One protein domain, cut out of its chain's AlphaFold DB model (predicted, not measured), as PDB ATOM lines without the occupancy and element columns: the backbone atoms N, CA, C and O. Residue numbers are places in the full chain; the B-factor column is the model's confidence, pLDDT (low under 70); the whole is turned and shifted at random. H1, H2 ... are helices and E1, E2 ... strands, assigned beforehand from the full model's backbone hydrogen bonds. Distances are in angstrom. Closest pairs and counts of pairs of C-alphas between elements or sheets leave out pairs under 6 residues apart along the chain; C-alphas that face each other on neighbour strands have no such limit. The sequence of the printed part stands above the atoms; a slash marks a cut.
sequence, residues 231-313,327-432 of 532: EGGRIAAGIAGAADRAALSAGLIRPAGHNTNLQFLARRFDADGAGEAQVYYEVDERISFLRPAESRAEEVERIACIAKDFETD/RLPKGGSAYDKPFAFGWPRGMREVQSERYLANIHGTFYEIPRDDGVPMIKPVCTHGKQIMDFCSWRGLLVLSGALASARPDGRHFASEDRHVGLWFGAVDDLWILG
ATOM      1  N   GLU A 231     103.449  26.470  79.935       90.44
ATOM      2  CA  GLU A 231     102.226  26.680  80.709       90.44
ATOM      3  C   GLU A 231     101.922  28.159  80.899       90.44
ATOM      4  O   GLU A 231     100.820  28.596  80.576       90.44
ATOM      5  N   GLY A 232     102.916  28.940  81.324       90.88
ATOM      6  CA  GLY A 232     102.817  30.394  81.430       90.88
ATOM      7  C   GLY A 232     102.335  31.038  80.134       90.88
ATOM      8  O   GLY A 232     101.430  31.872  80.138       90.88
ATOM      9  N   GLY A 233     102.885  30.599  78.999       92.31
ATOM     10  CA  GLY A 233     102.468  31.039  77.672       92.31
ATOM     11  C   GLY A 233     101.012  30.695  77.357       92.31
ATOM     12  O   GLY A 233     100.305  31.543  76.811       92.31
ATOM     13  N   ARG A 234     100.548  29.493  77.732       93.31
ATOM     14  CA  ARG A 234      99.144  29.080  77.568       93.31
ATOM     15  C   ARG A 234      98.211  29.910  78.438       93.31
ATOM     16  O   ARG A 234      97.269  30.485  77.904       93.31
ATOM     17  N   ILE A 235      98.479  30.018  79.740       93.44
ATOM     18  CA  ILE A 235      97.577  30.728  80.654       93.44
ATOM     19  C   ILE A 235      97.539  32.233  80.381       93.44
ATOM     20  O   ILE A 235      96.516  32.859  80.620       93.44
ATOM     21  N   ALA A 236      98.614  32.823  79.848       95.06
ATOM     22  CA  ALA A 236      98.673  34.240  79.497       95.06
ATOM     23  C   ALA A 236      98.405  34.513  78.008       95.06
ATOM     24  O   ALA A 236      98.677  35.621  77.531       95.06
ATOM     25  N   ALA A 237      97.893  33.534  77.254       94.25
ATOM     26  CA  ALA A 237      97.629  33.673  75.821       94.25
ATOM     27  C   ALA A 237      96.592  34.767  75.513       94.25
ATOM     28  O   ALA A 237      96.671  35.407  74.468       94.25
ATOM     29  N   GLY A 238      95.650  35.011  76.433       95.12
ATOM     30  CA  GLY A 238      94.646  36.068  76.297       95.12
ATOM     31  C   GLY A 238      95.166  37.491  76.534       95.12
ATOM     32  O   GLY A 238      94.486  38.447  76.168       95.12
ATOM     33  N   ILE A 239      96.356  37.658  77.122       97.19
ATOM     34  CA  ILE A 239      96.947  38.970  77.426       97.19
ATOM     35  C   ILE A 239      97.934  39.345  76.322       97.19
ATOM     36  O   ILE A 239      98.788  38.532  75.944       97.19
ATOM     37  N   ALA A 240      97.852  40.587  75.841       97.06
ATOM     38  CA  ALA A 240      98.720  41.089  74.782       97.06
ATOM     39  C   ALA A 240     100.201  41.012  75.184       97.06
ATOM     40  O   ALA A 240     100.581  41.358  76.305       97.06
ATOM     41  N   GLY A 241     101.052  40.557  74.269       96.75
ATOM     42  CA  GLY A 241     102.502  40.621  74.401       96.75
ATOM     43  C   GLY A 241     103.000  42.064  74.381       96.75
ATOM     44  O   GLY A 241     102.436  42.926  73.709       96.75
ATOM     45  N   ALA A 242     104.088  42.347  75.096       95.56
ATOM     46  CA  ALA A 242     104.649  43.700  75.175       95.56
ATOM     47  C   ALA A 242     105.073  44.266  73.805       95.56
ATOM     48  O   ALA A 242     105.077  45.478  73.612       95.56
ATOM     49  N   ALA A 243     105.415  43.395  72.851       92.19
ATOM     50  CA  ALA A 243     105.785  43.770  71.486       92.19
ATOM     51  C   ALA A 243     104.632  43.634  70.469       92.19
ATOM     52  O   ALA A 243     104.833  43.936  69.291       92.19
ATOM     53  N   ASP A 244     103.450  43.178  70.894       89.81
ATOM     54  CA  ASP A 244     102.333  42.921  69.987       89.81
ATOM     55  C   ASP A 244     101.782  44.226  69.405       89.81
ATOM     56  O   ASP A 244     101.538  45.202  70.116       89.81
ATOM     57  N   ARG A 245     101.524  44.208  68.094       90.06
ATOM     58  CA  ARG A 245     100.715  45.210  67.390       90.06
ATOM     59  C   ARG A 245      99.380  44.581  67.032       90.06
ATOM     60  O   ARG A 245      99.211  44.034  65.944       90.06
ATOM     61  N   ALA A 246      98.471  44.571  67.994       92.88
ATOM     62  CA  ALA A 246      97.175  43.927  67.868       92.88
ATOM     63  C   ALA A 246      96.100  44.767  68.548       92.88
ATOM     64  O   ALA A 246      96.373  45.467  69.523       92.88
ATOM     65  N   ALA A 247      94.873  44.656  68.042       95.75
ATOM     66  CA  ALA A 247      93.723  45.235  68.714       95.75
ATOM     67  C   ALA A 247      93.549  44.595  70.100       95.75
ATOM     68  O   ALA A 247      93.673  43.375  70.254       95.75
ATOM     69  N   LEU A 248      93.260  45.419  71.104       96.88
ATOM     70  CA  LEU A 248      93.173  45.003  72.502       96.88
ATOM     71  C   LEU A 248      92.161  45.843  73.283       96.88
ATOM     72  O   LEU A 248      91.739  46.918  72.855       96.88
ATOM     73  N   SER A 249      91.803  45.355  74.466       97.19
ATOM     74  CA  SER A 249      91.055  46.100  75.475       97.19
ATOM     75  C   SER A 249      91.854  46.177  76.774       97.19
ATOM     76  O   SER A 249      92.424  45.193  77.245       97.19
ATOM     77  N   ALA A 250      91.906  47.367  77.356       97.62
ATOM     78  CA  ALA A 250      92.575  47.630  78.621       97.62
ATOM     79  C   ALA A 250      91.753  48.622  79.438       97.62
ATOM     80  O   ALA A 250      90.888  49.312  78.903       97.62
ATOM     81  N   GLY A 251      91.999  48.703  80.737       97.56
ATOM     82  CA  GLY A 251      91.227  49.603  81.579       97.56
ATOM     83  C   GLY A 251      91.587  49.515  83.043       97.56
ATOM     84  O   GLY A 251      92.326  48.617  83.458       97.56
ATOM     85  N   LEU A 252      91.028  50.451  83.802       98.50
ATOM     86  CA  LEU A 252      91.158  50.490  85.250       98.50
ATOM     87  C   LEU A 252      90.205  49.478  85.877       98.50
ATOM     88  O   LEU A 252      89.029  49.431  85.500       98.50
ATOM     89  N   ILE A 253      90.697  48.702  86.841       98.38
ATOM     90  CA  ILE A 253      89.898  47.701  87.555       98.38
ATOM     91  C   ILE A 253      89.966  47.886  89.067       98.38
ATOM     92  O   ILE A 253      91.018  48.195  89.636       98.38
ATOM     93  N   ARG A 254      88.841  47.675  89.753       97.69
ATOM     94  CA  ARG A 254      88.797  47.622  91.221       97.69
ATOM     95  C   ARG A 254      87.561  46.899  91.751       97.69
ATOM     96  O   ARG A 254      86.507  46.997  91.128       97.69
ATOM     97  N   PRO A 255      87.635  46.247  92.922       97.38
ATOM     98  CA  PRO A 255      86.440  45.836  93.651       97.38
ATOM     99  C   PRO A 255      85.553  47.043  93.984       97.38
ATOM    100  O   PRO A 255      86.046  48.050  94.508       97.38
ATOM    101  N   ALA A 256      84.258  46.939  93.684       96.12
ATOM    102  CA  ALA A 256      83.271  47.964  94.000       96.12
ATOM    103  C   ALA A 256      83.094  48.155  95.516       96.12
ATOM    104  O   ALA A 256      83.376  47.261  96.312       96.12
ATOM    105  N   GLY A 257      82.612  49.338  95.915       94.00
ATOM    106  CA  GLY A 257      82.197  49.615  97.298       94.00
ATOM    107  C   GLY A 257      80.687  49.498  97.516       94.00
ATOM    108  O   GLY A 257      80.242  49.106  98.591       94.00
ATOM    109  N   HIS A 258      79.888  49.812  96.491       93.81
ATOM    110  CA  HIS A 258      78.419  49.828  96.555       93.81
ATOM    111  C   HIS A 258      77.774  48.454  96.346       93.81
ATOM    112  O   HIS A 258      76.606  48.275  96.681       93.81
ATOM    113  N   ASN A 259      78.508  47.493  95.788       95.00
ATOM    114  CA  ASN A 259      78.088  46.107  95.600       95.00
ATOM    115  C   ASN A 259      79.324  45.184  95.593       95.00
ATOM    116  O   ASN A 259      80.436  45.630  95.857       95.00
ATOM    117  N   THR A 260      79.132  43.896  95.301       95.25
ATOM    118  CA  THR A 260      80.217  42.895  95.295       95.25
ATOM    119  C   THR A 260      80.884  42.691  93.929       95.25
ATOM    120  O   THR A 260      81.635  41.725  93.753       95.25
ATOM    121  N   ASN A 261      80.570  43.529  92.942       97.38
ATOM    122  CA  ASN A 261      81.057  43.373  91.575       97.38
ATOM    123  C   ASN A 261      82.471  43.942  91.426       97.38
ATOM    124  O   ASN A 261      82.936  44.761  92.223       97.38
ATOM    125  N   LEU A 262      83.161  43.521  90.372       98.25
ATOM    126  CA  LEU A 262      84.385  44.171  89.921       98.25
ATOM    127  C   LEU A 262      84.018  45.327  88.988       98.25
ATOM    128  O   LEU A 262      83.342  45.122  87.988       98.25
ATOM    129  N   GLN A 263      84.484  46.536  89.277       98.31
ATOM    130  CA  GLN A 263      84.357  47.684  88.383       98.31
ATOM    131  C   GLN A 263      85.449  47.633  87.310       98.31
ATOM    132  O   GLN A 263      86.616  47.417  87.642       98.31
ATOM    133  N   PHE A 264      85.086  47.886  86.051       98.38
ATOM    134  CA  PHE A 264      86.014  47.925  84.921       98.38
ATOM    135  C   PHE A 264      85.725  49.128  84.016       98.38
ATOM    136  O   PHE A 264      84.723  49.164  83.303       98.38
ATOM    137  N   LEU A 265      86.615  50.122  84.034       98.25
ATOM    138  CA  LEU A 265      86.566  51.262  83.119       98.25
ATOM    139  C   LEU A 265      87.440  50.960  81.901       98.25
ATOM    140  O   LEU A 265      88.650  51.200  81.915       98.25
ATOM    141  N   ALA A 266      86.824  50.381  80.874       97.81
ATOM    142  CA  ALA A 266      87.513  49.797  79.733       97.81
ATOM    143  C   ALA A 266      87.640  50.774  78.561       97.81
ATOM    144  O   ALA A 266      86.735  51.560  78.282       97.81
ATOM    145  N   ARG A 267      88.738  50.661  77.819       97.12
ATOM    146  CA  ARG A 267      88.984  51.322  76.540       97.12
ATOM    147  C   ARG A 267      89.509  50.301  75.537       97.12
ATOM    148  O   ARG A 267      90.356  49.468  75.863       97.12
ATOM    149  N   ARG A 268      88.998  50.378  74.314       97.12
ATOM    150  CA  ARG A 268      89.451  49.568  73.182       97.12
ATOM    151  C   ARG A 268      90.485  50.311  72.364       97.12
ATOM    152  O   ARG A 268      90.386  51.529  72.236       97.12
ATOM    153  N   PHE A 269      91.405  49.555  71.785       97.06
ATOM    154  CA  PHE A 269      92.431  50.040  70.876       97.06
ATOM    155  C   PHE A 269      92.494  49.137  69.649       97.06
ATOM    156  O   PHE A 269      92.365  47.916  69.770       97.06
ATOM    157  N   ASP A 270      92.698  49.728  68.477       95.62
ATOM    158  CA  ASP A 270      93.052  48.979  67.274       95.62
ATOM    159  C   ASP A 270      94.548  48.596  67.260       95.62
ATOM    160  O   ASP A 270      95.288  48.848  68.212       95.62
ATOM    161  N   ALA A 271      94.997  47.947  66.183       94.12
ATOM    162  CA  ALA A 271      96.385  47.502  66.048       94.12
ATOM    163  C   ALA A 271      97.401  48.653  65.906       94.12
ATOM    164  O   ALA A 271      98.592  48.434  66.144       94.12
ATOM    165  N   ASP A 272      96.940  49.856  65.552       93.38
ATOM    166  CA  ASP A 272      97.758  51.068  65.444       93.38
ATOM    167  C   ASP A 272      97.802  51.853  66.768       93.38
ATOM    168  O   ASP A 272      98.563  52.812  66.910       93.38
ATOM    169  N   GLY A 273      97.030  51.417  67.771       93.00
ATOM    170  CA  GLY A 273      96.955  52.030  69.091       93.00
ATOM    171  C   GLY A 273      95.971  53.197  69.175       93.00
ATOM    172  O   GLY A 273      95.986  53.923  70.172       93.00
ATOM    173  N   ALA A 274      95.105  53.396  68.175       95.75
ATOM    174  CA  ALA A 274      94.047  54.393  68.256       95.75
ATOM    175  C   ALA A 274      92.932  53.891  69.185       95.75
ATOM    176  O   ALA A 274      92.381  52.806  69.002       95.75
ATOM    177  N   GLY A 275      92.632  54.678  70.223       94.31
ATOM    178  CA  GLY A 275      91.715  54.282  71.288       94.31
ATOM    179  C   GLY A 275      90.313  54.877  71.163       94.31
ATOM    180  O   GLY A 275      90.173  56.091  71.003       94.31
ATOM    181  N   GLU A 276      89.285  54.057  71.361       96.06
ATOM    182  CA  GLU A 276      87.869  54.465  71.411       96.06
ATOM    183  C   GLU A 276      87.515  55.216  72.713       96.06
ATOM    184  O   GLU A 276      88.378  55.459  73.557       96.06
ATOM    185  N   ALA A 277      86.249  55.601  72.899       94.69
ATOM    186  CA  ALA A 277      85.778  56.163  74.166       94.69
ATOM    187  C   ALA A 277      85.814  55.115  75.296       94.69
ATOM    188  O   ALA A 277      85.635  53.919  75.058       94.69
ATOM    189  N   GLN A 278      86.030  55.570  76.532       95.56
ATOM    190  CA  GLN A 278      85.928  54.699  77.700       95.56
ATOM    191  C   GLN A 278      84.477  54.277  77.945       95.56
ATOM    192  O   GLN A 278      83.547  55.070  77.798       95.56
ATOM    193  N   VAL A 279      84.298  53.027  78.363       96.31
ATOM    194  CA  VAL A 279      82.999  52.450  78.706       96.31
ATOM    195  C   VAL A 279      83.101  51.781  80.071       96.31
ATOM    196  O   VAL A 279      84.031  51.020  80.339       96.31
ATOM    197  N   TYR A 280      82.140  52.086  80.938       97.62
ATOM    198  CA  TYR A 280      82.046  51.510  82.272       97.62
ATOM    199  C   TYR A 280      81.302  50.171  82.243       97.62
ATOM    200  O   TYR A 280      80.185  50.084  81.729       97.62
ATOM    201  N   TYR A 281      81.927  49.154  82.824       97.81
ATOM    202  CA  TYR A 281      81.366  47.829  83.036       97.81
ATOM    203  C   TYR A 281      81.455  47.442  84.512       97.81
ATOM    204  O   TYR A 281      82.313  47.925  85.258       97.81
ATOM    205  N   GLU A 282      80.604  46.504  84.906       97.81
ATOM    206  CA  GLU A 282      80.771  45.728  86.132       97.81
ATOM    207  C   GLU A 282      80.850  44.237  85.796       97.81
ATOM    208  O   GLU A 282      80.227  43.796  84.836       97.81
ATOM    209  N   VAL A 283      81.600  43.459  86.574       98.31
ATOM    210  CA  VAL A 283      81.652  41.996  86.458       98.31
ATOM    211  C   VAL A 283      81.053  41.366  87.712       98.31
ATOM    212  O   VAL A 283      81.493  41.665  88.824       98.31
ATOM    213  N   ASP A 284      80.030  40.530  87.526       97.38
ATOM    214  CA  ASP A 284      79.293  39.858  88.606       97.38
ATOM    215  C   ASP A 284      79.947  38.544  89.058       97.38
ATOM    216  O   ASP A 284      80.915  38.081  88.463       97.38
ATOM    217  N   GLU A 285      79.411  37.896  90.096       95.12
ATOM    218  CA  GLU A 285      79.956  36.653  90.660       95.12
ATOM    219  C   GLU A 285      80.010  35.460  89.693       95.12
ATOM    220  O   GLU A 285      80.680  34.469  89.988       95.12
ATOM    221  N   ARG A 286      79.312  35.537  88.555       95.19
ATOM    222  CA  ARG A 286      79.353  34.535  87.481       95.19
ATOM    223  C   ARG A 286      80.396  34.872  86.413       95.19
ATOM    224  O   ARG A 286      80.504  34.145  85.430       95.19
ATOM    225  N   ILE A 287      81.168  35.940  86.620       96.06
ATOM    226  CA  ILE A 287      82.128  36.511  85.672       96.06
ATOM    227  C   ILE A 287      81.414  37.008  84.396       96.06
ATOM    228  O   ILE A 287      81.938  36.942  83.284       96.06
ATOM    229  N   SER A 288      80.188  37.520  84.551       96.19
ATOM    230  CA  SER A 288      79.419  38.136  83.463       96.19
ATOM    231  C   SER A 288      79.689  39.635  83.419       96.19
ATOM    232  O   SER A 288      79.625  40.306  84.447       96.19
ATOM    233  N   PHE A 289      79.946  40.179  82.230       97.44
ATOM    234  CA  PHE A 289      80.173  41.613  82.041       97.44
ATOM    235  C   PHE A 289      78.841  42.336  81.837       97.44
ATOM    236  O   PHE A 289      78.119  42.082  80.873       97.44
ATOM    237  N   LEU A 290      78.544  43.269  82.729       96.69
ATOM    238  CA  LEU A 290      77.316  44.045  82.781       96.69
ATOM    239  C   LEU A 290      77.589  45.495  82.380       96.69
ATOM    240  O   LEU A 290      78.663  46.034  82.647       96.69
ATOM    241  N   ARG A 291      76.582  46.149  81.791       95.00
ATOM    242  CA  ARG A 291      76.528  47.611  81.636       95.00
ATOM    243  C   ARG A 291      75.465  48.167  82.581       95.00
ATOM    244  O   ARG A 291      74.282  48.126  82.235       95.00
ATOM    245  N   PRO A 292      75.852  48.630  83.781       93.69
ATOM    246  CA  PRO A 292      74.907  49.220  84.718       93.69
ATOM    247  C   PRO A 292      74.233  50.464  84.128       93.69
ATOM    248  O   PRO A 292      74.824  51.174  83.316       93.69
ATOM    249  N   ALA A 293      73.001  50.746  84.562       92.38
ATOM    250  CA  ALA A 293      72.277  51.944  84.131       92.38
ATOM    251  C   ALA A 293      72.942  53.242  84.631       92.38
ATOM    252  O   ALA A 293      72.923  54.255  83.937       92.38
ATOM    253  N   GLU A 294      73.540  53.203  85.825       93.38
ATOM    254  CA  GLU A 294      74.316  54.300  86.405       93.38
ATOM    255  C   GLU A 294      75.815  54.042  86.198       93.38
ATOM    256  O   GLU A 294      76.346  53.011  86.614       93.38
ATOM    257  N   SER A 295      76.510  54.986  85.560       95.56
ATOM    258  CA  SER A 295      77.957  54.898  85.359       95.56
ATOM    259  C   SER A 295      78.714  55.427  86.571       95.56
ATOM    260  O   SER A 295      78.436  56.522  87.051       95.56
ATOM    261  N   ARG A 296      79.739  54.688  87.008       96.88
ATOM    262  CA  ARG A 296      80.696  55.129  88.038       96.88
ATOM    263  C   ARG A 296      82.086  55.406  87.469       96.88
ATOM    264  O   ARG A 296      83.079  55.314  88.187       96.88
ATOM    265  N   ALA A 297      82.169  55.737  86.179       97.56
ATOM    266  CA  ALA A 297      83.433  55.989  85.487       97.56
ATOM    267  C   ALA A 297      84.317  57.020  86.212       97.56
ATOM    268  O   ALA A 297      85.472  56.720  86.496       97.56
ATOM    269  N   GLU A 298      83.760  58.175  86.595       97.56
ATOM    270  CA  GLU A 298      84.502  59.239  87.296       97.56
ATOM    271  C   GLU A 298      85.045  58.781  88.661       97.56
ATOM    272  O   GLU A 298      86.147  59.150  89.067       97.56
ATOM    273  N   GLU A 299      84.286  57.947  89.380       96.12
ATOM    274  CA  GLU A 299      84.721  57.372  90.656       96.12
ATOM    275  C   GLU A 299      85.923  56.443  90.446       96.12
ATOM    276  O   GLU A 299      86.926  56.562  91.154       96.12
ATOM    277  N   VAL A 300      85.827  55.538  89.466       97.25
ATOM    278  CA  VAL A 300      86.896  54.587  89.135       97.25
ATOM    279  C   VAL A 300      88.140  55.321  88.659       97.25
ATOM    280  O   VAL A 300      89.226  55.021  89.142       97.25
ATOM    281  N   GLU A 301      87.998  56.297  87.766       96.62
ATOM    282  CA  GLU A 301      89.118  57.084  87.252       96.62
ATOM    283  C   GLU A 301      89.851  57.825  88.373       96.62
ATOM    284  O   GLU A 301      91.076  57.767  88.456       96.62
ATOM    285  N   ARG A 302      89.110  58.444  89.300       96.44
ATOM    286  CA  ARG A 302      89.697  59.142  90.447       96.44
ATOM    287  C   ARG A 302      90.411  58.193  91.412       96.44
ATOM    288  O   ARG A 302      91.508  58.507  91.864       96.44
ATOM    289  N   ILE A 303      89.782  57.076  91.781       95.75
ATOM    290  CA  ILE A 303      90.303  56.163  92.815       95.75
ATOM    291  C   ILE A 303      91.429  55.281  92.277       95.75
ATOM    292  O   ILE A 303      92.424  55.062  92.961       95.75
ATOM    293  N   ALA A 304      91.258  54.748  91.070       95.56
ATOM    294  CA  ALA A 304      92.184  53.813  90.446       95.56
ATOM    295  C   ALA A 304      93.146  54.509  89.473       95.56
ATOM    296  O   ALA A 304      93.756  53.830  88.647       95.56
ATOM    297  N   CYS A 305      93.308  55.832  89.562       93.69
ATOM    298  CA  CYS A 305      94.279  56.576  88.765       93.69
ATOM    299  C   CYS A 305      95.666  55.908  88.829       93.69
ATOM    300  O   CYS A 305      96.098  55.431  89.884       93.69
ATOM    301  N   ILE A 306      96.346  55.832  87.686       93.19
ATOM    302  CA  ILE A 306      97.678  55.237  87.593       93.19
ATOM    303  C   ILE A 306      98.719  56.340  87.770       93.19
ATOM    304  O   ILE A 306      98.795  57.271  86.969       93.19
ATOM    305  N   ALA A 307      99.548  56.195  88.801       84.38
ATOM    306  CA  ALA A 307     100.781  56.949  88.957       84.38
ATOM    307  C   ALA A 307     101.964  56.108  88.460       84.38
ATOM    308  O   ALA A 307     101.951  54.879  88.539       84.38
ATOM    309  N   LYS A 308     102.994  56.775  87.932       86.38
ATOM    310  CA  LYS A 308     104.262  56.115  87.623       86.38
ATOM    311  C   LYS A 308     105.112  56.096  88.894       86.38
ATOM    312  O   LYS A 308     105.608  57.140  89.303       86.38
ATOM    313  N   ASP A 309     105.294  54.916  89.476       89.00
ATOM    314  CA  ASP A 309     105.994  54.735  90.760       89.00
ATOM    315  C   ASP A 309     107.532  54.678  90.633       89.00
ATOM    316  O   ASP A 309     108.237  54.451  91.616       89.00
ATOM    317  N   PHE A 310     108.069  54.858  89.421       94.81
ATOM    318  CA  PHE A 310     109.492  54.693  89.122       94.81
ATOM    319  C   PHE A 310     109.998  55.642  88.032       94.81
ATOM    320  O   PHE A 310     109.254  56.116  87.169       94.81
ATOM    321  N   GLU A 311     111.312  55.835  88.008       95.75
ATOM    322  CA  GLU A 311     112.041  56.485  86.921       95.75
ATOM    323  C   GLU A 311     112.910  55.473  86.168       95.75
ATOM    324  O   GLU A 311     113.117  54.343  86.603       95.75
ATOM    325  N   THR A 312     113.431  55.869  85.013       96.38
ATOM    326  CA  THR A 312     114.368  55.055  84.233       96.38
ATOM    327  C   THR A 312     115.500  55.930  83.745       96.38
ATOM    328  O   THR A 312     115.245  57.012  83.216       96.38
ATOM    329  N   ASP A 313     116.726  55.435  83.844       96.38
ATOM    330  CA  ASP A 313     117.878  56.023  83.174       96.38
ATOM    331  C   ASP A 313     118.495  55.033  82.175       96.38
ATOM    332  O   ASP A 313     117.908  54.002  81.821       96.38
ATOM    333  N   ARG A 327     117.932  50.520  92.597       98.75
ATOM    334  CA  ARG A 327     117.976  50.252  91.162       98.75
ATOM    335  C   ARG A 327     117.535  48.831  90.862       98.75
ATOM    336  O   ARG A 327     118.010  47.881  91.482       98.75
ATOM    337  N   LEU A 328     116.635  48.700  89.893       98.75
ATOM    338  CA  LEU A 328     116.093  47.423  89.438       98.75
ATOM    339  C   LEU A 328     116.524  47.143  87.989       98.75
ATOM    340  O   LEU A 328     116.753  48.085  87.214       98.75
ATOM    341  N   PRO A 329     116.633  45.865  87.588       98.56
ATOM    342  CA  PRO A 329     116.905  45.501  86.203       98.56
ATOM    343  C   PRO A 329     115.824  46.011  85.251       98.56
ATOM    344  O   PRO A 329     114.636  46.004  85.570       98.56
ATOM    345  N   LYS A 330     116.232  46.403  84.045       98.25
ATOM    346  CA  LYS A 330     115.307  46.664  82.945       98.25
ATOM    347  C   LYS A 330     114.912  45.336  82.299       98.25
ATOM    348  O   LYS A 330     115.767  44.504  81.991       98.25
ATOM    349  N   GLY A 331     113.617  45.159  82.074       96.38
ATOM    350  CA  GLY A 331     113.084  44.185  81.121       96.38
ATOM    351  C   GLY A 331     113.228  44.650  79.663       96.38
ATOM    352  O   GLY A 331     114.092  45.458  79.325       96.38
ATOM    353  N   GLY A 332     112.360  44.152  78.778       94.38
ATOM    354  CA  GLY A 332     112.396  44.487  77.347       94.38
ATOM    355  C   GLY A 332     112.140  45.971  77.044       94.38
ATOM    356  O   GLY A 332     111.392  46.641  77.752       94.38
ATOM    357  N   SER A 333     112.699  46.480  75.944       95.19
ATOM    358  CA  SER A 333     112.602  47.902  75.554       95.19
ATOM    359  C   SER A 333     111.184  48.388  75.232       95.19
ATOM    360  O   SER A 333     110.927  49.588  75.181       95.19
ATOM    361  N   ALA A 334     110.225  47.474  75.057       95.56
ATOM    362  CA  ALA A 334     108.811  47.822  74.935       95.56
ATOM    363  C   ALA A 334     108.288  48.619  76.146       95.56
ATOM    364  O   ALA A 334     107.377  49.424  75.984       95.56
ATOM    365  N   TYR A 335     108.892  48.438  77.326       96.25
ATOM    366  CA  TYR A 335     108.517  49.125  78.563       96.25
ATOM    367  C   TYR A 335     109.261  50.453  78.797       96.25
ATOM    368  O   TYR A 335     109.020  51.107  79.809       96.25
ATOM    369  N   ASP A 336     110.126  50.891  77.872       95.06
ATOM    370  CA  ASP A 336     110.805  52.198  77.963       95.06
ATOM    371  C   ASP A 336     109.836  53.383  77.752       95.06
ATOM    372  O   ASP A 336     110.186  54.543  77.978       95.06
ATOM    373  N   LYS A 337     108.607  53.108  77.301       93.88
ATOM    374  CA  LYS A 337     107.572  54.092  76.959       93.88
ATOM    375  C   LYS A 337     106.180  53.581  77.368       93.88
ATOM    376  O   LYS A 337     106.017  52.372  77.530       93.88
ATOM    377  N   PRO A 338     105.170  54.460  77.509       94.56
ATOM    378  CA  PRO A 338     103.804  54.010  77.766       94.56
ATOM    379  C   PRO A 338     103.241  53.205  76.582       94.56
ATOM    380  O   PRO A 338     103.605  53.438  75.425       94.56
ATOM    381  N   PHE A 339     102.316  52.289  76.878       95.62
ATOM    382  CA  PHE A 339     101.490  51.603  75.882       95.62
ATOM    383  C   PHE A 339     100.339  52.506  75.415       95.62
ATOM    384  O   PHE A 339     100.175  53.622  75.911       95.62
ATOM    385  N   ALA A 340      99.502  52.026  74.489       95.00
ATOM    386  CA  ALA A 340      98.372  52.797  73.957       95.00
ATOM    387  C   ALA A 340      97.399  53.289  75.051       95.00
ATOM    388  O   ALA A 340      96.871  54.396  74.960       95.00
ATOM    389  N   PHE A 341      97.205  52.500  76.116       94.88
ATOM    390  CA  PHE A 341      96.390  52.892  77.273       94.88
ATOM    391  C   PHE A 341      97.106  53.848  78.243       94.88
ATOM    392  O   PHE A 341      96.446  54.558  78.994       94.88
ATOM    393  N   GLY A 342      98.439  53.899  78.217       94.81
ATOM    394  CA  GLY A 342      99.260  54.669  79.147       94.81
ATOM    395  C   GLY A 342     100.350  53.821  79.798       94.81
ATOM    396  O   GLY A 342     100.751  52.777  79.278       94.81
ATOM    397  N   TRP A 343     100.853  54.281  80.942       95.94
ATOM    398  CA  TRP A 343     101.747  53.474  81.770       95.94
ATOM    399  C   TRP A 343     100.953  52.355  82.462       95.94
ATOM    400  O   TRP A 343      99.840  52.611  82.921       95.94
ATOM    401  N   PRO A 344     101.496  51.129  82.548       96.25
ATOM    402  CA  PRO A 344     100.968  50.103  83.442       96.25
ATOM    403  C   PRO A 344     100.909  50.592  84.889       96.25
ATOM    404  O   PRO A 344     101.765  51.379  85.303       96.25
ATOM    405  N   ARG A 345      99.949  50.090  85.676       97.12
ATOM    406  CA  ARG A 345      99.974  50.276  87.134       97.12
ATOM    407  C   ARG A 345     101.301  49.763  87.689       97.12
ATOM    408  O   ARG A 345     101.656  48.623  87.414       97.12
ATOM    409  N   GLY A 346     101.989  50.583  88.481       95.50
ATOM    410  CA  GLY A 346     103.187  50.171  89.203       95.50
ATOM    411  C   GLY A 346     102.819  49.316  90.409       95.50
ATOM    412  O   GLY A 346     102.771  48.097  90.296       95.50
ATOM    413  N   MET A 347     102.532  49.934  91.552       94.06
ATOM    414  CA  MET A 347     102.282  49.245  92.824       94.06
ATOM    415  C   MET A 347     100.788  49.117  93.156       94.06
ATOM    416  O   MET A 347     100.009  50.061  93.005       94.06
ATOM    417  N   ARG A 348     100.377  47.950  93.667       94.62
ATOM    418  CA  ARG A 348      99.045  47.741  94.252       94.62
ATOM    419  C   ARG A 348      99.065  46.678  95.332       94.62
ATOM    420  O   ARG A 348      99.748  45.668  95.208       94.62
ATOM    421  N   GLU A 349      98.257  46.879  96.364       94.00
ATOM    422  CA  GLU A 349      97.978  45.830  97.337       94.00
ATOM    423  C   GLU A 349      97.037  44.796  96.708       94.00
ATOM    424  O   GLU A 349      95.936  45.133  96.258       94.00
ATOM    425  N   VAL A 350      97.508  43.553  96.633       93.69
ATOM    426  CA  VAL A 350      96.778  42.396  96.072       93.69
ATOM    427  C   VAL A 350      96.730  41.211  97.030       93.69
ATOM    428  O   VAL A 350      96.050  40.226  96.755       93.69
ATOM    429  N   GLN A 351      97.498  41.281  98.107       92.88
ATOM    430  CA  GLN A 351      97.420  40.424  99.280       92.88
ATOM    431  C   GLN A 351      97.388  41.399 100.455       92.88
ATOM    432  O   GLN A 351      98.096  42.409 100.390       92.88
ATOM    433  N   SER A 352      96.545  41.180 101.467       89.25
ATOM    434  CA  SER A 352      96.379  42.161 102.549       89.25
ATOM    435  C   SER A 352      97.750  42.561 103.104       89.25
ATOM    436  O   SER A 352      98.568  41.699 103.413       89.25
ATOM    437  N   GLU A 353      98.032  43.869 103.118       84.69
ATOM    438  CA  GLU A 353      99.295  44.468 103.580       84.69
ATOM    439  C   GLU A 353     100.562  44.035 102.807       84.69
ATOM    440  O   GLU A 353     101.684  44.148 103.303       84.69
ATOM    441  N   ARG A 354     100.412  43.573 101.560       89.94
ATOM    442  CA  ARG A 354     101.520  43.191 100.670       89.94
ATOM    443  C   ARG A 354     101.304  43.772  99.282       89.94
ATOM    444  O   ARG A 354     100.283  43.541  98.624       89.94
ATOM    445  N   TYR A 355     102.288  44.528  98.817       93.88
ATOM    446  CA  TYR A 355     102.239  45.126  97.495       93.88
ATOM    447  C   TYR A 355     102.805  44.168  96.454       93.88
ATOM    448  O   TYR A 355     103.880  43.592  96.619       93.88
ATOM    449  N   LEU A 356     102.096  44.063  95.338       96.56
ATOM    450  CA  LEU A 356     102.641  43.580  94.085       96.56
ATOM    451  C   LEU A 356     102.953  44.796  93.211       96.56
ATOM    452  O   LEU A 356     102.133  45.711  93.095       96.56
ATOM    453  N   ALA A 357     104.138  44.815  92.611       97.00
ATOM    454  CA  ALA A 357     104.601  45.910  91.773       97.00
ATOM    455  C   ALA A 357     104.939  45.421  90.363       97.00
ATOM    456  O   ALA A 357     105.828  44.589  90.217       97.00
ATOM    457  N   ASN A 358     104.264  45.929  89.330       97.75
ATOM    458  CA  ASN A 358     104.623  45.696  87.931       97.75
ATOM    459  C   ASN A 358     105.573  46.798  87.453       97.75
ATOM    460  O   ASN A 358     105.159  47.921  87.162       97.75
ATOM    461  N   ILE A 359     106.859  46.476  87.373       97.75
ATOM    462  CA  ILE A 359     107.904  47.432  87.035       97.75
ATOM    463  C   ILE A 359     108.685  46.900  85.836       97.75
ATOM    464  O   ILE A 359     109.343  45.864  85.899       97.75
ATOM    465  N   HIS A 360     108.604  47.627  84.721       97.25
ATOM    466  CA  HIS A 360     109.359  47.357  83.493       97.25
ATOM    467  C   HIS A 360     109.229  45.905  82.966       97.25
ATOM    468  O   HIS A 360     110.173  45.343  82.400       97.25
ATOM    469  N   GLY A 361     108.043  45.305  83.130       96.88
ATOM    470  CA  GLY A 361     107.719  43.956  82.656       96.88
ATOM    471  C   GLY A 361     108.022  42.824  83.634       96.88
ATOM    472  O   GLY A 361     107.962  41.656  83.234       96.88
ATOM    473  N   THR A 362     108.363  43.164  84.876       98.44
ATOM    474  CA  THR A 362     108.588  42.222  85.969       98.44
ATOM    475  C   THR A 362     107.659  42.552  87.128       98.44
ATOM    476  O   THR A 362     107.564  43.705  87.549       98.44
ATOM    477  N   PHE A 363     106.992  41.533  87.660       98.50
ATOM    478  CA  PHE A 363     106.298  41.634  88.933       98.50
ATOM    479  C   PHE A 363     107.269  41.438  90.094       98.50
ATOM    480  O   PHE A 363     108.102  40.530  90.064       98.50
ATOM    481  N   TYR A 364     107.116  42.254  91.130       98.31
ATOM    482  CA  TYR A 364     107.868  42.190  92.376       98.31
ATOM    483  C   TYR A 364     106.920  42.138  93.574       98.31
ATOM    484  O   TYR A 364     105.887  42.802  93.566       98.31
ATOM    485  N   GLU A 365     107.296  41.394  94.611       97.50
ATOM    486  CA  GLU A 365     106.668  41.481  95.931       97.50
ATOM    487  C   GLU A 365     107.395  42.547  96.758       97.50
ATOM    488  O   GLU A 365     108.629  42.551  96.823       97.50
ATOM    489  N   ILE A 366     106.631  43.444  97.382       95.75
ATOM    490  CA  ILE A 366     107.127  44.516  98.245       95.75
ATOM    491  C   ILE A 366     106.350  44.478  99.576       95.75
ATOM    492  O   ILE A 366     105.122  44.625  99.566       95.75
ATOM    493  N   PRO A 367     107.030  44.312 100.725       92.50
ATOM    494  CA  PRO A 367     106.409  44.459 102.043       92.50
ATOM    495  C   PRO A 367     105.822  45.858 102.228       92.50
ATOM    496  O   PRO A 367     106.422  46.836 101.785       92.50
ATOM    497  N   ARG A 368     104.674  45.978 102.901       88.62
ATOM    498  CA  ARG A 368     104.008  47.279 103.061       88.62
ATOM    499  C   ARG A 368     104.815  48.297 103.865       88.62
ATOM    500  O   ARG A 368     104.917  49.439 103.422       88.62
ATOM    501  N   ASP A 369     105.401  47.884 104.987       87.62
ATOM    502  CA  ASP A 369     106.126  48.802 105.876       87.62
ATOM    503  C   ASP A 369     107.590  48.988 105.469       87.62
ATOM    504  O   ASP A 369     108.037  50.117 105.254       87.62
ATOM    505  N   ASP A 370     108.338  47.890 105.325       89.88
ATOM    506  CA  ASP A 370     109.770  47.971 105.014       89.88
ATOM    507  C   ASP A 370     110.024  48.418 103.569       89.88
ATOM    508  O   ASP A 370     111.017  49.090 103.284       89.88
ATOM    509  N   GLY A 371     109.094  48.109 102.660       94.00
ATOM    510  CA  GLY A 371     109.071  48.621 101.296       94.00
ATOM    511  C   GLY A 371     110.181  48.096 100.390       94.00
ATOM    512  O   GLY A 371     110.611  46.944 100.469       94.00
ATOM    513  N   VAL A 372     110.629  48.964  99.476       96.38
ATOM    514  CA  VAL A 372     111.595  48.643  98.410       96.38
ATOM    515  C   VAL A 372     112.888  47.967  98.898       96.38
ATOM    516  O   VAL A 372     113.324  47.058  98.203       96.38
ATOM    517  N   PRO A 373     113.507  48.317 100.046       96.50
ATOM    518  CA  PRO A 373     114.683  47.608 100.566       96.50
ATOM    519  C   PRO A 373     114.543  46.083 100.681       96.50
ATOM    520  O   PRO A 373     115.556  45.389 100.629       96.50
ATOM    521  N   MET A 374     113.315  45.580 100.834       96.06
ATOM    522  CA  MET A 374     113.004  44.161 101.032       96.06
ATOM    523  C   MET A 374     112.375  43.508  99.789       96.06
ATOM    524  O   MET A 374     111.847  42.395  99.870       96.06
ATOM    525  N   ILE A 375     112.383  44.209  98.651       97.38
ATOM    526  CA  ILE A 375     111.764  43.775  97.396       97.38
ATOM    527  C   ILE A 375     112.353  42.452  96.896       97.38
ATOM    528  O   ILE A 375     113.562  42.231  96.929       97.38
ATOM    529  N   LYS A 376     111.510  41.583  96.333       96.44
ATOM    530  CA  LYS A 376     111.980  40.420  95.564       96.44
ATOM    531  C   LYS A 376     111.229  40.282  94.244       96.44
ATOM    532  O   LYS A 376     110.038  40.591  94.189       96.44
ATOM    533  N   PRO A 377     111.884  39.817  93.167       97.31
ATOM    534  CA  PRO A 377     111.188  39.578  91.917       97.31
ATOM    535  C   PRO A 377     110.348  38.298  92.003       97.31
ATOM    536  O   PRO A 377     110.731  37.321  92.647       97.31
ATOM    537  N   VAL A 378     109.213  38.308  91.312       96.94
ATOM    538  CA  VAL A 378     108.291  37.175  91.175       96.94
ATOM    539  C   VAL A 378     108.434  36.553  89.789       96.94
ATOM    540  O   VAL A 378     108.807  35.389  89.659       96.94
ATOM    541  N   CYS A 379     108.177  37.341  88.742       96.31
ATOM    542  CA  CYS A 379     108.232  36.874  87.360       96.31
ATOM    543  C   CYS A 379     108.467  38.010  86.371       96.31
ATOM    544  O   CYS A 379     107.970  39.118  86.557       96.31
ATOM    545  N   THR A 380     109.169  37.718  85.276       97.12
ATOM    546  CA  THR A 380     109.222  38.597  84.102       97.12
ATOM    547  C   THR A 380     108.228  38.078  83.070       97.12
ATOM    548  O   THR A 380     108.410  36.991  82.527       97.12
ATOM    549  N   HIS A 381     107.154  38.831  82.825       96.25
ATOM    550  CA  HIS A 381     105.964  38.314  82.137       96.25
ATOM    551  C   HIS A 381     105.914  38.645  80.636       96.25
ATOM    552  O   HIS A 381     105.307  37.909  79.863       96.25
ATOM    553  N   GLY A 382     106.528  39.747  80.185       95.94
ATOM    554  CA  GLY A 382     106.542  40.104  78.753       95.94
ATOM    555  C   GLY A 382     105.167  40.469  78.159       95.94
ATOM    556  O   GLY A 382     104.945  40.289  76.961       95.94
ATOM    557  N   LYS A 383     104.240  40.973  78.982       97.62
ATOM    558  CA  LYS A 383     102.835  41.269  78.639       97.62
ATOM    559  C   LYS A 383     102.461  42.737  78.877       97.62
ATOM    560  O   LYS A 383     103.053  43.394  79.723       97.62
ATOM    561  N   GLN A 384     101.423  43.224  78.202       97.25
ATOM    562  CA  GLN A 384     100.812  44.540  78.434       97.25
ATOM    563  C   GLN A 384      99.768  44.470  79.558       97.25
ATOM    564  O   GLN A 384      98.581  44.686  79.332       97.25
ATOM    565  N   ILE A 385     100.194  44.120  80.774       97.94
ATOM    566  CA  ILE A 385      99.303  44.097  81.945       97.94
ATOM    567  C   ILE A 385      99.091  45.538  82.405       97.94
ATOM    568  O   ILE A 385      99.981  46.115  83.024       97.94
ATOM    569  N   MET A 386      97.946  46.130  82.063       97.56
ATOM    570  CA  MET A 386      97.721  47.569  82.248       97.56
ATOM    571  C   MET A 386      97.264  47.930  83.659       97.56
ATOM    572  O   MET A 386      97.707  48.930  84.221       97.56
ATOM    573  N   ASP A 387      96.407  47.105  84.244       98.44
ATOM    574  CA  ASP A 387      95.967  47.193  85.629       98.44
ATOM    575  C   ASP A 387      95.775  45.766  86.167       98.44
ATOM    576  O   ASP A 387      95.566  44.817  85.408       98.44
ATOM    577  N   PHE A 388      95.870  45.608  87.479       98.31
ATOM    578  CA  PHE A 388      95.688  44.353  88.184       98.31
ATOM    579  C   PHE A 388      95.039  44.601  89.543       98.31
ATOM    580  O   PHE A 388      95.241  45.660  90.130       98.31
ATOM    581  N   CYS A 389      94.251  43.660  90.057       97.81
ATOM    582  CA  CYS A 389      93.667  43.733  91.401       97.81
ATOM    583  C   CYS A 389      93.312  42.347  91.934       97.81
ATOM    584  O   CYS A 389      93.237  41.399  91.154       97.81
ATOM    585  N   SER A 390      93.027  42.254  93.231       96.94
ATOM    586  CA  SER A 390      92.385  41.071  93.806       96.94
ATOM    587  C   SER A 390      90.884  41.277  93.914       96.94
ATOM    588  O   SER A 390      90.426  42.330  94.355       96.94
ATOM    589  N   TRP A 391      90.115  40.266  93.522       97.25
ATOM    590  CA  TRP A 391      88.662  40.255  93.628       97.25
ATOM    591  C   TRP A 391      88.164  38.821  93.813       97.25
ATOM    592  O   TRP A 391      88.495  37.941  93.024       97.25
ATOM    593  N   ARG A 392      87.393  38.570  94.880       94.44
ATOM    594  CA  ARG A 392      86.857  37.240  95.240       94.44
ATOM    595  C   ARG A 392      87.918  36.127  95.225       94.44
ATOM    596  O   ARG A 392      87.676  35.030  94.717       94.44
ATOM    597  N   GLY A 393      89.095  36.424  95.772       93.25
ATOM    598  CA  GLY A 393      90.246  35.517  95.840       93.25
ATOM    599  C   GLY A 393      90.882  35.146  94.509       93.25
ATOM    600  O   GLY A 393      91.603  34.149  94.429       93.25
ATOM    601  N   LEU A 394      90.623  35.949  93.476       96.06
ATOM    602  CA  LEU A 394      91.271  35.873  92.177       96.06
ATOM    603  C   LEU A 394      92.139  37.112  91.962       96.06
ATOM    604  O   LEU A 394      91.701  38.234  92.222       96.06
ATOM    605  N   LEU A 395      93.334  36.910  91.417       97.94
ATOM    606  CA  LEU A 395      94.080  37.940  90.715       97.94
ATOM    607  C   LEU A 395      93.387  38.202  89.375       97.94
ATOM    608  O   LEU A 395      93.157  37.278  88.592       97.94
ATOM    609  N   VAL A 396      93.088  39.466  89.107       98.62
ATOM    610  CA  VAL A 396      92.484  39.929  87.858       98.62
ATOM    611  C   VAL A 396      93.476  40.823  87.129       98.62
ATOM    612  O   VAL A 396      94.052  41.706  87.760       98.62
ATOM    613  N   LEU A 397      93.659  40.624  85.821       98.69
ATOM    614  CA  LEU A 397      94.571  41.409  84.977       98.69
ATOM    615  C   LEU A 397      93.821  42.027  83.787       98.69
ATOM    616  O   LEU A 397      93.013  41.356  83.138       98.69
ATOM    617  N   SER A 398      94.122  43.288  83.468       98.50
ATOM    618  CA  SER A 398      93.640  43.988  82.267       98.50
ATOM    619  C   SER A 398      94.732  44.103  81.193       98.50
ATOM    620  O   SER A 398      95.923  44.045  81.498       98.50
ATOM    621  N   GLY A 399      94.330  44.258  79.923       97.50
ATOM    622  CA  GLY A 399      95.236  44.217  78.759       97.50
ATOM    623  C   GLY A 399      94.988  43.024  77.828       97.50
ATOM    624  O   GLY A 399      95.927  42.413  77.312       97.50
ATOM    625  N   ALA A 400      93.721  42.651  77.657       97.31
ATOM    626  CA  ALA A 400      93.307  41.482  76.895       97.31
ATOM    627  C   ALA A 400      93.318  41.751  75.383       97.31
ATOM    628  O   ALA A 400      92.836  42.791  74.929       97.31
ATOM    629  N   LEU A 401      93.812  40.796  74.594       96.56
ATOM    630  CA  LEU A 401      93.731  40.844  73.131       96.56
ATOM    631  C   LEU A 401      92.267  40.804  72.676       96.56
ATOM    632  O   LEU A 401      91.478  40.013  73.185       96.56
ATOM    633  N   ALA A 402      91.913  41.561  71.636       93.94
ATOM    634  CA  ALA A 402      90.576  41.482  71.037       93.94
ATOM    635  C   ALA A 402      90.291  40.096  70.417       93.94
ATOM    636  O   ALA A 402      89.142  39.690  70.264       93.94
ATOM    637  N   SER A 403      91.342  39.353  70.058       93.25
ATOM    638  CA  SER A 403      91.265  37.982  69.544       93.25
ATOM    639  C   SER A 403      91.252  36.906  70.637       93.25
ATOM    640  O   SER A 403      91.105  35.723  70.308       93.25
ATOM    641  N   ALA A 404      91.410  37.283  71.912       94.19
ATOM    642  CA  ALA A 404      91.446  36.340  73.020       94.19
ATOM    643  C   ALA A 404      90.129  35.564  73.118       94.19
ATOM    644  O   ALA A 404      89.028  36.109  73.004       94.19
ATOM    645  N   ARG A 405      90.240  34.252  73.328       90.06
ATOM    646  CA  ARG A 405      89.087  33.363  73.495       90.06
ATOM    647  C   ARG A 405      88.961  32.957  74.956       90.06
ATOM    648  O   ARG A 405      89.979  32.887  75.634       90.06
ATOM    649  N   PRO A 406      87.740  32.687  75.445       90.56
ATOM    650  CA  PRO A 406      87.584  32.113  76.768       90.56
ATOM    651  C   PRO A 406      88.300  30.767  76.878       90.56
ATOM    652  O   PRO A 406      88.084  29.882  76.050       90.56
ATOM    653  N   ASP A 407      89.145  30.631  77.893       90.50
ATOM    654  CA  ASP A 407      90.003  29.462  78.133       90.50
ATOM    655  C   ASP A 407      89.989  29.012  79.609       90.50
ATOM    656  O   ASP A 407      90.791  28.181  80.026       90.50
ATOM    657  N   GLY A 408      89.065  29.561  80.404       91.50
ATOM    658  CA  GLY A 408      88.992  29.352  81.853       91.50
ATOM    659  C   GLY A 408      89.848  30.326  82.666       91.50
ATOM    660  O   GLY A 408      89.729  30.343  83.888       91.50
ATOM    661  N   ARG A 409      90.663  31.161  82.010       94.38
ATOM    662  CA  ARG A 409      91.391  32.283  82.618       94.38
ATOM    663  C   ARG A 409      90.933  33.612  82.034       94.38
ATOM    664  O   ARG A 409      90.648  34.547  82.769       94.38
ATOM    665  N   HIS A 410      90.821  33.703  80.718       96.56
ATOM    666  CA  HIS A 410      90.263  34.850  80.026       96.56
ATOM    667  C   HIS A 410      88.737  34.748  79.944       96.56
ATOM    668  O   HIS A 410      88.187  33.724  79.535       96.56
ATOM    669  N   PHE A 411      88.052  35.837  80.280       96.62
ATOM    670  CA  PHE A 411      86.608  35.995  80.134       96.62
ATOM    671  C   PHE A 411      86.325  37.320  79.430       96.62
ATOM    672  O   PHE A 411      87.052  38.294  79.615       96.62
ATOM    673  N   ALA A 412      85.273  37.351  78.615       94.88
ATOM    674  CA  ALA A 412      84.942  38.493  77.771       94.88
ATOM    675  C   ALA A 412      83.470  38.884  77.895       94.88
ATOM    676  O   ALA A 412      82.627  38.066  78.272       94.88
ATOM    677  N   SER A 413      83.166  40.127  77.521       93.75
ATOM    678  CA  SER A 413      81.796  40.594  77.333       93.75
ATOM    679  C   SER A 413      81.067  39.803  76.242       93.75
ATOM    680  O   SER A 413      81.688  39.164  75.392       93.75
ATOM    681  N   GLU A 414      79.732  39.848  76.248       87.94
ATOM    682  CA  GLU A 414      78.902  39.108  75.283       87.94
ATOM    683  C   GLU A 414      79.204  39.508  73.827       87.94
ATOM    684  O   GLU A 414      79.317  38.650  72.951       87.94
ATOM    685  N   ASP A 415      79.444  40.802  73.589       82.56
ATOM    686  CA  ASP A 415      79.887  41.347  72.299       82.56
ATOM    687  C   ASP A 415      81.375  41.075  71.990       82.56
ATOM    688  O   ASP A 415      81.859  41.421  70.915       82.56
ATOM    689  N   ARG A 416      82.102  40.432  72.914       83.62
ATOM    690  CA  ARG A 416      83.540  40.108  72.857       83.62
ATOM    691  C   ARG A 416      84.444  41.307  72.603       83.62
ATOM    692  O   ARG A 416      85.545  41.174  72.078       83.62
ATOM    693  N   HIS A 417      83.971  42.488  72.967       83.31
ATOM    694  CA  HIS A 417      84.688  43.733  72.755       83.31
ATOM    695  C   HIS A 417      85.678  44.056  73.869       83.31
ATOM    696  O   HIS A 417      86.636  44.790  73.630       83.31
ATOM    697  N   VAL A 418      85.442  43.538  75.073       94.88
ATOM    698  CA  VAL A 418      86.335  43.705  76.216       94.88
ATOM    699  C   VAL A 418      86.516  42.382  76.945       94.88
ATOM    700  O   VAL A 418      85.634  41.522  76.907       94.88
ATOM    701  N   GLY A 419      87.649  42.223  77.621       96.75
ATOM    702  CA  GLY A 419      87.928  41.035  78.414       96.75
ATOM    703  C   GLY A 419      88.935  41.281  79.524       96.75
ATOM    704  O   GLY A 419      89.651  42.284  79.534       96.75
ATOM    705  N   LEU A 420      88.954  40.356  80.476       98.56
ATOM    706  CA  LEU A 420      89.854  40.341  81.622       98.56
ATOM    707  C   LEU A 420      90.378  38.923  81.830       98.56
ATOM    708  O   LEU A 420      89.714  37.937  81.496       98.56
ATOM    709  N   TRP A 421      91.578  38.831  82.387       98.50
ATOM    710  CA  TRP A 421      92.168  37.570  82.815       98.50
ATOM    711  C   TRP A 421      91.953  37.373  84.317       98.50
ATOM    712  O   TRP A 421      92.058  38.336  85.071       98.50
ATOM    713  N   PHE A 422      91.693  36.138  84.739       98.00
ATOM    714  CA  PHE A 422      91.424  35.729  86.113       98.00
ATOM    715  C   PHE A 422      92.256  34.495  86.482       98.00
ATOM    716  O   PHE A 422      92.284  33.500  85.752       98.00
ATOM    717  N   GLY A 423      92.874  34.516  87.660       95.62
ATOM    718  CA  GLY A 423      93.594  33.368  88.202       95.62
ATOM    719  C   GLY A 423      93.967  33.519  89.668       95.62
ATOM    720  O   GLY A 423      93.450  34.388  90.356       95.62
ATOM    721  N   ALA A 424      94.839  32.653  90.165       94.62
ATOM    722  CA  ALA A 424      95.441  32.785  91.483       94.62
ATOM    723  C   ALA A 424      96.649  33.728  91.406       94.62
ATOM    724  O   ALA A 424      97.315  33.812  90.376       94.62
ATOM    725  N   VAL A 425      96.975  34.409  92.507       96.25
ATOM    726  CA  VAL A 425      98.195  35.234  92.571       96.25
ATOM    727  C   VAL A 425      99.456  34.394  92.328       96.25
ATOM    728  O   VAL A 425     100.380  34.848  91.662       96.25
ATOM    729  N   ASP A 426      99.459  33.135  92.765       95.38
ATOM    730  CA  ASP A 426     100.570  32.204  92.561       95.38
ATOM    731  C   ASP A 426     100.747  31.751  91.101       95.38
ATOM    732  O   ASP A 426     101.836  31.310  90.734       95.38
ATOM    733  N   ASP A 427      99.755  31.946  90.219       94.81
ATOM    734  CA  ASP A 427      99.946  31.718  88.777       94.81
ATOM    735  C   ASP A 427     101.000  32.676  88.187       94.81
ATOM    736  O   ASP A 427     101.569  32.405  87.128       94.81
ATOM    737  N   LEU A 428     101.311  33.787  88.868       95.81
ATOM    738  CA  LEU A 428     102.385  34.687  88.454       95.81
ATOM    739  C   LEU A 428     103.727  33.970  88.364       95.81
ATOM    740  O   LEU A 428     104.512  34.292  87.473       95.81
ATOM    741  N   TRP A 429     103.984  32.979  89.222       93.81
ATOM    742  CA  TRP A 429     105.232  32.234  89.180       93.81
ATOM    743  C   TRP A 429     105.431  31.605  87.803       93.81
ATOM    744  O   TRP A 429     106.477  31.811  87.183       93.81
ATOM    745  N   ILE A 430     104.428  30.919  87.262       92.19
ATOM    746  CA  ILE A 430     104.559  30.180  85.999       92.19
ATOM    747  C   ILE A 430     104.626  31.075  84.750       92.19
ATOM    748  O   ILE A 430     105.007  30.582  83.693       92.19
ATOM    749  N   LEU A 431     104.372  32.390  84.852       92.75
ATOM    750  CA  LEU A 431     104.496  33.325  83.717       92.75
ATOM    751  C   LEU A 431     105.930  33.480  83.197       92.75
ATOM    752  O   LEU A 431     106.130  33.805  82.027       92.75
ATOM    753  N   GLY A 432     106.926  33.242  84.046       91.56
ATOM    754  CA  GLY A 432     108.330  33.286  83.659       91.56
ATOM    755  C   GLY A 432     109.242  33.477  84.858       91.56
ATOM    756  O   GLY A 432     108.861  34.088  85.852       91.56
TER     757      GLY A 432
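AT A GLANCE: This is residues 231 to 313 and 327 to 432 of the 532 residues of an uncharacterized protein of candidate division BRC1 bacterium ADurb.BinA364 (UniProt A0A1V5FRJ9). Three small, strongly twisted antiparallel sheets follow one another as a loose stack: E8 E9 E11 E10 stands between the other two, partly face to face with E4 E5 E6 E7 and with E1 E2 E3. H2 packs on the face of E1 E2 E3 turned away from E8 E9 E11 E10, and the short H4 grazes E4 E5 E6 E7. The 189 printed residues include, in order, H1, E1 to E3, H2, H3, E4 to E11 and H4; the class is mixed, helices and strands, with under half of the residues in named elements. The whole is compact and rounded, with a radius of gyration of the C-alphas of 15.6 A and spans of 46 by 36 by 31 A.

HOW THE PARTS SIT: E4, residues 347 to 351, E5, 354 to 359, E6, 362 to 367, and E7, 376 to 380, form a meander, each strand the antiparallel neighbour of the one before. Within hydrogen-bond range are N 356 and O 348 at 2.8 A, N 357 and O 364 at 2.8 A, and N 363 and O 379 at 2.8 A. The next sheet runs E8, residues 388 to 391, E9, 394 to 397, E11, 419 to 423, and E10, 410 to 412. Here N 396 and O 389 are 2.8 A apart, N 395 and O 423 2.7 A, and N 411 and O 420 2.9 A. The closest C-alphas of E4 and E8 are those of Val 350 and Ser 390, 5.1 A apart. E1, residues 248 to 255, E2, 262 to 269, and E3, 279 to 283, form a second meander, with N 267 and O 250 at 2.8 A and N 281 and O 264 at 2.8 A. The three sheets form a stack of sheets, face to face in turn. The closest C-alphas of E1 and E8 are those of Pro 255 and Trp 391, 6.0 A apart. H2, residues 297 to 303, is on the sheet E1 E2 E3 at a height of 8.8 A and runs across the strands, at 67 degrees to E1 on the local plane. H4, residues 427 to 430, only grazes the sheet E4 E5 E6 E7; its closest C-alphas to E7 are Trp 429 and Cys 379, 5.8 A apart. H1, residues 231 to 235, and H4 only just touch, with 3 pairs of C-alphas within 8 A, the closest those of Gly 232 and Ile 430 at 4.9 A. H3, residues 333 to 336, is apart from H1, H2 and H4. In H1 and H2 every O i to N i+4 pair is within hydrogen-bond range; H3 and H4 are too short for such a pair.

IN THESE COORDINATES: C-alpha 347, where E4 begins, is at (102.282, 49.245, 92.824). E6 spans 16.4 A and E5 15.6 A. E1 spans 22.2 A and bends by 52 degrees at residue 252; E2 spans 21.5 A. H1 begins at C-alpha 231, (102.226, 26.680, 80.709), and H4 ends at C-alpha 430, (104.559, 30.180, 85.999).

THE WHOLE: The C-alphas farthest apart, those of Ala 293 and Arg 327, are 46.3 A apart. Residues 314 to 326 are not printed, and C-alphas 313 and 327 are 9.9 A apart across this cut. The links H1 to E1, E3 to H2 and E9 to E10 are long. The mean pLDDT of the printed part is 95.1, and no printed residue is under 70.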